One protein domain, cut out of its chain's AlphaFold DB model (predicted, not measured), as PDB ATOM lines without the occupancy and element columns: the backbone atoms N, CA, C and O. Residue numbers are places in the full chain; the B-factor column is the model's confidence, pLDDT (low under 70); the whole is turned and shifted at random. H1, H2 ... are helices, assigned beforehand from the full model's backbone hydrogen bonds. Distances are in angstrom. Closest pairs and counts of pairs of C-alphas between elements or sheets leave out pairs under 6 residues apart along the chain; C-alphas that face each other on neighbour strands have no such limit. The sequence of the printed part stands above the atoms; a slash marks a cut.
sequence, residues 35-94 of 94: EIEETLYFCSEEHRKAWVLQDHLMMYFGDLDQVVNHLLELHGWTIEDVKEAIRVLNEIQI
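Overview. This is residues 35 to 94 of the 94 residues of an uncharacterized protein of Thermococci archaeon (UniProt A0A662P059). Two helices, H2 and H4, cross as an X and make the core; a third, H3, packs on the later part of H2, and the short H1 lies off to another side, near H2 but away from H3 and H4. The printed part has 60 residues with four named helices, in the order H1, H2, H3, H4, and no named strand; the class is all helix. The whole is compact, with a radius of gyration of the C-alphas of 11.0 A and spans of 29 by 26 by 22 A.

Along the chain. Find C-alpha 35 at (215.881, 252.282, 272.830), where H1, residues 35 to 39, begins. Go on to C-alpha 45 at (219.227, 261.882, 260.418); from there H2 runs through residues 45 to 59, 21.4 A from first to last C-alpha. H3 follows as residues 64 to 74, 15.3 A long. H4 takes residues 79 to 92, 20.6 A long, and ends at C-alpha 92 at (211.893, 274.237, 263.670).

Arrangement. Look first at Glu 37 and Arg 48: their C-alphas, the closest of H1 and H2, are 7.8 A apart, and the two helices are close but not clearly touching. H2 touches H3 with residues 53 to 57 alone, at a steep tilt of 62 degrees, opposite ways; the closest C-alphas, of His 56 and Val 67, are 6.1 A apart. H2 touches H4 about perpendicular, at 88 degrees, and the closest C-alphas, of Ala 50 and Ala 85, are 4.2 A apart. H3 and H4 are close but not clearly touching, with the closest C-alphas, of Val 68 and Val 82, 7.0 A apart. H1 is apart from H3 and from H4. In H1, H2, H3 and H4 every O i to N i+4 pair is within hydrogen-bond range.

Size, cuts and confidence. The two C-alphas farthest apart, of Glu 73 and Ile 94, are 30.7 A apart. The printed part has no cut, and the three links between the helices are tight. Look at residues 35, 37 and 93 to 94 for a pLDDT under 70; the mean of the printed part is 87.8.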
ATOM      1  N   GLU A  35     217.086 253.036 273.202       68.94
ATOM      2  CA  GLU A  35     215.881 252.282 272.830       68.94
ATOM      3  C   GLU A  35     214.699 253.217 272.555       68.94
ATOM      4  O   GLU A  35     213.883 252.953 271.668       68.94
ATOM      5  N   ILE A  36     214.615 254.343 273.271       71.62
ATOM      6  CA  ILE A  36     213.638 255.391 272.959       71.62
ATOM      7  C   ILE A  36     213.924 255.935 271.560       71.62
ATOM      8  O   ILE A  36     213.039 255.910 270.705       71.62
ATOM      9  N   GLU A  37     215.162 256.344 271.294       69.75
ATOM     10  CA  GLU A  37     215.602 256.836 269.988       69.75
ATOM     11  C   GLU A  37     215.255 255.856 268.848       69.75
ATOM     12  O   GLU A  37     214.685 256.267 267.835       69.75
ATOM     13  N   GLU A  38     215.506 254.554 269.031       72.56
ATOM     14  CA  GLU A  38     215.240 253.498 268.038       72.56
ATOM     15  C   GLU A  38     213.745 253.238 267.769       72.56
ATOM     16  O   GLU A  38     213.379 252.667 266.737       72.56
ATOM     17  N   THR A  39     212.858 253.662 268.669       73.06
ATOM     18  CA  THR A  39     211.401 253.496 268.513       73.06
ATOM     19  C   THR A  39     210.694 254.751 267.996       73.06
ATOM     20  O   THR A  39     209.512 254.686 267.627       73.06
ATOM     21  N   LEU A  40     211.401 255.882 267.932       80.75
ATOM     22  CA  LEU A  40     210.920 257.137 267.368       80.75
ATOM     23  C   LEU A  40     211.153 257.206 265.852       80.75
ATOM     24  O   LEU A  40     211.974 256.502 265.270       80.75
ATOM     25  N   TYR A  41     210.399 258.083 265.185       84.75
ATOM     26  CA  TYR A  41     210.537 258.325 263.748       84.75
ATOM     27  C   TYR A  41     210.948 259.765 263.483       84.75
ATOM     28  O   TYR A  41     210.367 260.693 264.045       84.75
ATOM     29  N   PHE A  42     211.882 259.953 262.555       86.50
ATOM     30  CA  PHE A  42     212.431 261.260 262.204       86.50
ATOM     31  C   PHE A  42     212.348 261.499 260.699       86.50
ATOM     32  O   PHE A  42     212.396 260.562 259.904       86.50
ATOM     33  N   CYS A  43     212.196 262.763 260.299       88.31
ATOM     34  CA  CYS A  43     212.173 263.123 258.879       88.31
ATOM     35  C   CYS A  43     213.529 262.865 258.206       88.31
ATOM     36  O   CYS A  43     213.566 262.621 257.003       88.31
ATOM     37  N   SER A  44     214.619 262.954 258.971       89.69
ATOM     38  CA  SER A  44     215.990 262.728 258.522       89.69
ATOM     39  C   SER A  44     216.914 262.440 259.714       89.69
ATOM     40  O   SER A  44     216.489 262.537 260.869       89.69
ATOM     41  N   GLU A  45     218.169 262.105 259.424       89.94
ATOM     42  CA  GLU A  45     219.227 261.882 260.418       89.94
ATOM     43  C   GLU A  45     219.486 263.132 261.267       89.94
ATOM     44  O   GLU A  45     219.618 263.062 262.487       89.94
ATOM     45  N   GLU A  46     219.492 264.299 260.631       92.25
ATOM     46  CA  GLU A  46     219.738 265.582 261.283       92.25
ATOM     47  C   GLU A  46     218.603 265.923 262.256       92.25
ATOM     48  O   GLU A  46     218.852 266.440 263.342       92.25
ATOM     49  N   HIS A  47     217.359 265.552 261.927       91.50
ATOM     50  CA  HIS A  47     216.239 265.680 262.863       91.50
ATOM     51  C   HIS A  47     216.365 264.742 264.069       91.50
ATOM     52  O   HIS A  47     215.897 265.097 265.148       91.50
ATOM     53  N   ARG A  48     216.964 263.556 263.904       89.69
ATOM     54  CA  ARG A  48     217.235 262.659 265.034       89.69
ATOM     55  C   ARG A  48     218.254 263.292 265.974       89.69
ATOM     56  O   ARG A  48     217.971 263.434 267.157       89.69
ATOM     57  N   LYS A  49     219.386 263.762 265.439       91.38
ATOM     58  CA  LYS A  49     220.424 264.443 266.231       91.38
ATOM     59  C   LYS A  49     219.881 265.698 266.920       91.38
ATOM     60  O   LYS A  49     220.078 265.881 268.113       91.38
ATOM     61  N   ALA A  50     219.124 266.528 266.210       92.88
ATOM     62  CA  ALA A  50     218.475 267.696 266.801       92.88
ATOM     63  C   ALA A  50     217.529 267.331 267.959       92.88
ATOM     64  O   ALA A  50     217.527 268.014 268.980       92.88
ATOM     65  N   TRP A  51     216.775 266.233 267.850       91.62
ATOM     66  CA  TRP A  51     215.932 265.752 268.945       91.62
ATOM     67  C   TRP A  51     216.747 265.276 270.150       91.62
ATOM     68  O   TRP A  51     216.448 265.693 271.262       91.62
ATOM     69  N   VAL A  52     217.808 264.488 269.932       89.56
ATOM     70  CA  VAL A  52     218.716 264.034 271.003       89.56
ATOM     71  C   VAL A  52     219.325 265.229 271.741       89.56
ATOM     72  O   VAL A  52     219.354 265.252 272.968       89.56
ATOM     73  N   LEU A  53     219.753 266.257 271.001       91.81
ATOM     74  CA  LEU A  53     220.262 267.499 271.582       91.81
ATOM     75  C   LEU A  53     219.193 268.216 272.424       91.81
ATOM     76  O   LEU A  53     219.491 268.689 273.519       91.81
ATOM     77  N   GLN A  54     217.954 268.306 271.928       90.75
ATOM     78  CA  GLN A  54     216.847 268.934 272.654       90.75
ATOM     79  C   GLN A  54     216.497 268.182 273.943       90.75
ATOM     80  O   GLN A  54     216.264 268.821 274.968       90.75
ATOM     81  N   ASP A  55     216.469 266.852 273.898       88.19
ATOM     82  CA  ASP A  55     216.173 266.007 275.056       88.19
ATOM     83  C   ASP A  55     217.250 266.162 276.141       88.19
ATOM     84  O   ASP A  55     216.944 266.468 277.295       88.19
ATOM     85  N   HIS A  56     218.527 266.132 275.749       89.56
ATOM     86  CA  HIS A  56     219.640 266.389 276.660       89.56
ATOM     87  C   HIS A  56     219.627 267.801 277.247       89.56
ATOM     88  O   HIS A  56     219.889 267.971 278.437       89.56
ATOM     89  N   LEU A  57     219.288 268.822 276.454       90.25
ATOM     90  CA  LEU A  57     219.094 270.176 276.978       90.25
ATOM     91  C   LEU A  57     217.996 270.206 278.045       90.25
ATOM     92  O   LEU A  57     218.148 270.905 279.041       90.25
ATOM     93  N   MET A  58     216.917 269.435 277.895       87.56
ATOM     94  CA  MET A  58     215.898 269.325 278.942       87.56
ATOM     95  C   MET A  58     216.426 268.611 280.193       87.56
ATOM     96  O   MET A  58     216.149 269.065 281.304       87.56
ATOM     97  N   MET A  59     217.207 267.539 280.031       85.69
ATOM     98  CA  MET A  59     217.809 266.796 281.148       85.69
ATOM     99  C   MET A  59     218.823 267.628 281.941       85.69
ATOM    100  O   MET A  59     218.866 267.546 283.167       85.69
ATOM    101  N   TYR A  60     219.610 268.452 281.248       86.69
ATOM    102  CA  TYR A  60     220.632 269.325 281.828       86.69
ATOM    103  C   TYR A  60     220.135 270.757 282.081       86.69
ATOM    104  O   TYR A  60     220.929 271.688 282.174       86.69
ATOM    105  N   PHE A  61     218.818 270.958 282.204       87.19
ATOM    106  CA  PHE A  61     218.205 272.254 282.541       87.19
ATOM    107  C   PHE A  61     218.636 273.431 281.639       87.19
ATOM    108  O   PHE A  61     218.648 274.584 282.066       87.19
ATOM    109  N   GLY A  62     218.961 273.147 280.378       87.19
ATOM    110  CA  GLY A  62     219.391 274.118 279.374       87.19
ATOM    111  C   GLY A  62     220.889 274.424 279.363       87.19
ATOM    112  O   GLY A  62     221.295 275.309 278.611       87.19
ATOM    113  N   ASP A  63     221.714 273.728 280.152       93.25
ATOM    114  CA  ASP A  63     223.171 273.896 280.130       93.25
ATOM    115  C   ASP A  63     223.770 273.297 278.848       93.25
ATOM    116  O   ASP A  63     224.004 272.092 278.734       93.25
ATOM    117  N   LEU A  64     224.000 274.158 277.855       91.69
ATOM    118  CA  LEU A  64     224.531 273.746 276.561       91.69
ATOM    119  C   LEU A  64     225.952 273.183 276.669       91.69
ATOM    120  O   LEU A  64     226.257 272.211 275.984       91.69
ATOM    121  N   ASP A  65     226.811 273.746 277.517       93.56
ATOM    122  CA  ASP A  65     228.203 273.300 277.619       93.56
ATOM    123  C   ASP A  65     228.271 271.884 278.204       93.56
ATOM    124  O   ASP A  65     229.002 271.026 277.699       93.56
ATOM    125  N   GLN A  66     227.451 271.598 279.221       93.88
ATOM    126  CA  GLN A  66     227.340 270.256 279.789       93.88
ATOM    127  C   GLN A  66     226.805 269.241 278.769       93.88
ATOM    128  O   GLN A  66     227.340 268.135 278.661       93.88
ATOM    129  N   VAL A  67     225.795 269.626 277.985       92.00
ATOM    130  CA  VAL A  67     225.219 268.784 276.928       92.00
ATOM    131  C   VAL A  67     226.240 268.482 275.835       92.00
ATOM    132  O   VAL A  67     226.386 267.331 275.434       92.00
ATOM    133  N   VAL A  68     226.965 269.495 275.358       93.62
ATOM    134  CA  VAL A  68     227.976 269.313 274.310       93.62
ATOM    135  C   VAL A  68     229.053 268.342 274.777       93.62
ATOM    136  O   VAL A  68     229.347 267.389 274.060       93.62
ATOM    137  N   ASN A  69     229.584 268.521 275.988       93.69
ATOM    138  CA  ASN A  69     230.575 267.597 276.538       93.69
ATOM    139  C   ASN A  69     230.024 266.164 276.626       93.69
ATOM    140  O   ASN A  69     230.689 265.230 276.180       93.69
ATOM    141  N   HIS A  70     228.785 265.992 277.099       91.25
ATOM    142  CA  HIS A  70     228.134 264.681 277.175       91.25
ATOM    143  C   HIS A  70     228.026 263.991 275.805       91.25
ATOM    144  O   HIS A  70     228.385 262.821 275.656       91.25
ATOM    145  N   LEU A  71     227.569 264.719 274.782       90.38
ATOM    146  CA  LEU A  71     227.370 264.179 273.434       90.38
ATOM    147  C   LEU A  71     228.697 263.814 272.749       90.38
ATOM    148  O   LEU A  71     228.777 262.802 272.048       90.38
ATOM    149  N   LEU A  72     229.752 264.601 272.968       92.50
ATOM    150  CA  LEU A  72     231.084 264.291 272.447       92.50
ATOM    151  C   LEU A  72     231.677 263.046 273.127       92.50
ATOM    152  O   LEU A  72     232.205 262.170 272.444       92.50
ATOM    153  N   GLU A  73     231.576 262.951 274.457       89.62
ATOM    154  CA  GLU A  73     232.224 261.891 275.241       89.62
ATOM    155  C   GLU A  73     231.504 260.540 275.159       89.62
ATOM    156  O   GLU A  73     232.158 259.506 275.016       89.62
ATOM    157  N   LEU A  74     230.169 260.526 275.249       81.31
ATOM    158  CA  LEU A  74     229.396 259.286 275.395       81.31
ATOM    159  C   LEU A  74     228.706 258.841 274.105       81.31
ATOM    160  O   LEU A  74     228.585 257.639 273.862       81.31
ATOM    161  N   HIS A  75     228.311 259.784 273.247       79.69
ATOM    162  CA  HIS A  75     227.684 259.470 271.956       79.69
ATOM    163  C   HIS A  75     228.687 259.473 270.795       79.69
ATOM    164  O   HIS A  75     228.322 259.103 269.676       79.69
ATOM    165  N   GLY A  76     229.943 259.865 271.041       86.94
ATOM    166  CA  GLY A  76     230.997 259.914 270.026       86.94
ATOM    167  C   GLY A  76     230.707 260.918 268.910       86.94
ATOM    168  O   GLY A  76     231.098 260.690 267.764       86.94
ATOM    169  N   TRP A  77     229.973 261.991 269.217       93.25
ATOM    170  CA  TRP A  77     229.681 263.042 268.246       93.25
ATOM    171  C   TRP A  77     230.919 263.869 267.920       93.25
ATOM    172  O   TRP A  77     231.872 263.962 268.692       93.25
ATOM    173  N   THR A  78     230.868 264.517 266.761       95.50
ATOM    174  CA  THR A  78     231.795 265.591 266.396       95.50
ATOM    175  C   THR A  78     231.207 266.960 266.751       95.50
ATOM    176  O   THR A  78     230.000 267.114 266.951       95.50
ATOM    177  N   ILE A  79     232.048 267.995 266.792       94.25
ATOM    178  CA  ILE A  79     231.590 269.383 266.978       94.25
ATOM    179  C   ILE A  79     230.671 269.817 265.827       94.25
ATOM    180  O   ILE A  79     229.734 270.592 266.021       94.25
ATOM    181  N   GLU A  80     230.927 269.319 264.622       95.44
ATOM    182  CA  GLU A  80     230.121 269.565 263.431       95.44
ATOM    183  C   GLU A  80     228.708 268.994 263.588       95.44
ATOM    184  O   GLU A  80     227.743 269.677 263.244       95.44
ATOM    185  N   ASP A  81     228.568 267.806 264.184       94.25
ATOM    186  CA  ASP A  81     227.263 267.199 264.468       94.25
ATOM    187  C   ASP A  81     226.430 268.055 265.426       94.25
ATOM    188  O   ASP A  81     225.240 268.269 265.200       94.25
ATOM    189  N   VAL A  82     227.067 268.586 266.473       94.00
ATOM    190  CA  VAL A  82     226.423 269.487 267.439       94.00
ATOM    191  C   VAL A  82     225.952 270.766 266.749       94.00
ATOM    192  O   VAL A  82     224.805 271.180 266.917       94.00
ATOM    193  N   LYS A  83     226.822 271.403 265.955       95.19
ATOM    194  CA  LYS A  83     226.485 272.640 265.234       95.19
ATOM    195  C   LYS A  83     225.309 272.433 264.285       95.19
ATOM    196  O   LYS A  83     224.422 273.283 264.218       95.19
ATOM    197  N   GLU A  84     225.293 271.307 263.584       96.00
ATOM    198  CA  GLU A  84     224.213 270.958 262.669       96.00
ATOM    199  C   GLU A  84     222.897 270.695 263.414       96.00
ATOM    200  O   GLU A  84     221.849 271.201 263.015       96.00
ATOM    201  N   ALA A  85     222.947 269.996 264.552       94.06
ATOM    202  CA  ALA A  85     221.784 269.781 265.408       94.06
ATOM    203  C   ALA A  85     221.189 271.106 265.928       94.06
ATOM    204  O   ALA A  85     219.974 271.301 265.858       94.06
ATOM    205  N   ILE A  86     222.029 272.051 266.374       94.19
ATOM    206  CA  ILE A  86     221.597 273.400 266.787       94.19
ATOM    207  C   ILE A  86     220.941 274.141 265.615       94.19
ATOM    208  O   ILE A  86     219.878 274.743 265.778       94.19
ATOM    209  N   ARG A  87     221.555 274.092 264.424       95.81
ATOM    210  CA  ARG A  87     221.016 274.726 263.211       95.81
ATOM    211  C   ARG A  87     219.604 274.220 262.915       95.81
ATOM    212  O   ARG A  87     218.700 275.032 262.745       95.81
ATOM    213  N   VAL A  88     219.408 272.901 262.915       94.69
ATOM    214  CA  VAL A  88     218.107 272.268 262.653       94.69
ATOM    215  C   VAL A  88     217.071 272.609 263.726       94.69
ATOM    216  O   VAL A  88     215.921 272.879 263.384       94.69
ATOM    217  N   LEU A  89     217.445 272.644 265.009       92.12
ATOM    218  CA  LEU A  89     216.522 273.054 266.077       92.12
ATOM    219  C   LEU A  89     215.997 274.478 265.870       92.12
ATOM    220  O   LEU A  89     214.788 274.707 265.961       92.12
ATOM    221  N   ASN A  90     216.884 275.410 265.520       91.69
ATOM    222  CA  ASN A  90     216.513 276.800 265.265       91.69
ATOM    223  C   ASN A  90     215.583 276.957 264.048       91.69
ATOM    224  O   ASN A  90     214.756 277.864 264.025       91.69
ATOM    225  N   GLU A  91     215.670 276.074 263.049       90.88
ATOM    226  CA  GLU A  91     214.772 276.082 261.881       90.88
ATOM    227  C   GLU A  91     213.349 275.599 262.195       90.88
ATOM    228  O   GLU A  91     212.414 275.888 261.446       90.88
ATOM    229  N   ILE A  92     213.175 274.843 263.281       84.19
ATOM    230  CA  ILE A  92     211.893 274.237 263.670       84.19
ATOM    231  C   ILE A  92     211.141 275.109 264.679       84.19
ATOM    232  O   ILE A  92     209.914 275.058 264.704       84.19
ATOM    233  N   GLN A  93     211.843 275.915 265.480       64.50
ATOM    234  CA  GLN A  93     211.260 276.809 266.492       64.50
ATOM    235  C   GLN A  93     210.711 278.144 265.931       64.50
ATOM    236  O   GLN A  93     210.586 279.112 266.679       64.50
ATOM    237  N   ILE A  94     210.365 278.195 264.636       46.72
ATOM    238  CA  ILE A  94     209.631 279.315 264.010       46.72
ATOM    239  C   ILE A  94     208.133 279.206 264.313       46.72
ATOM    240  O   ILE A  94     207.570 278.104 264.113       46.72
TER     241      ILE A  94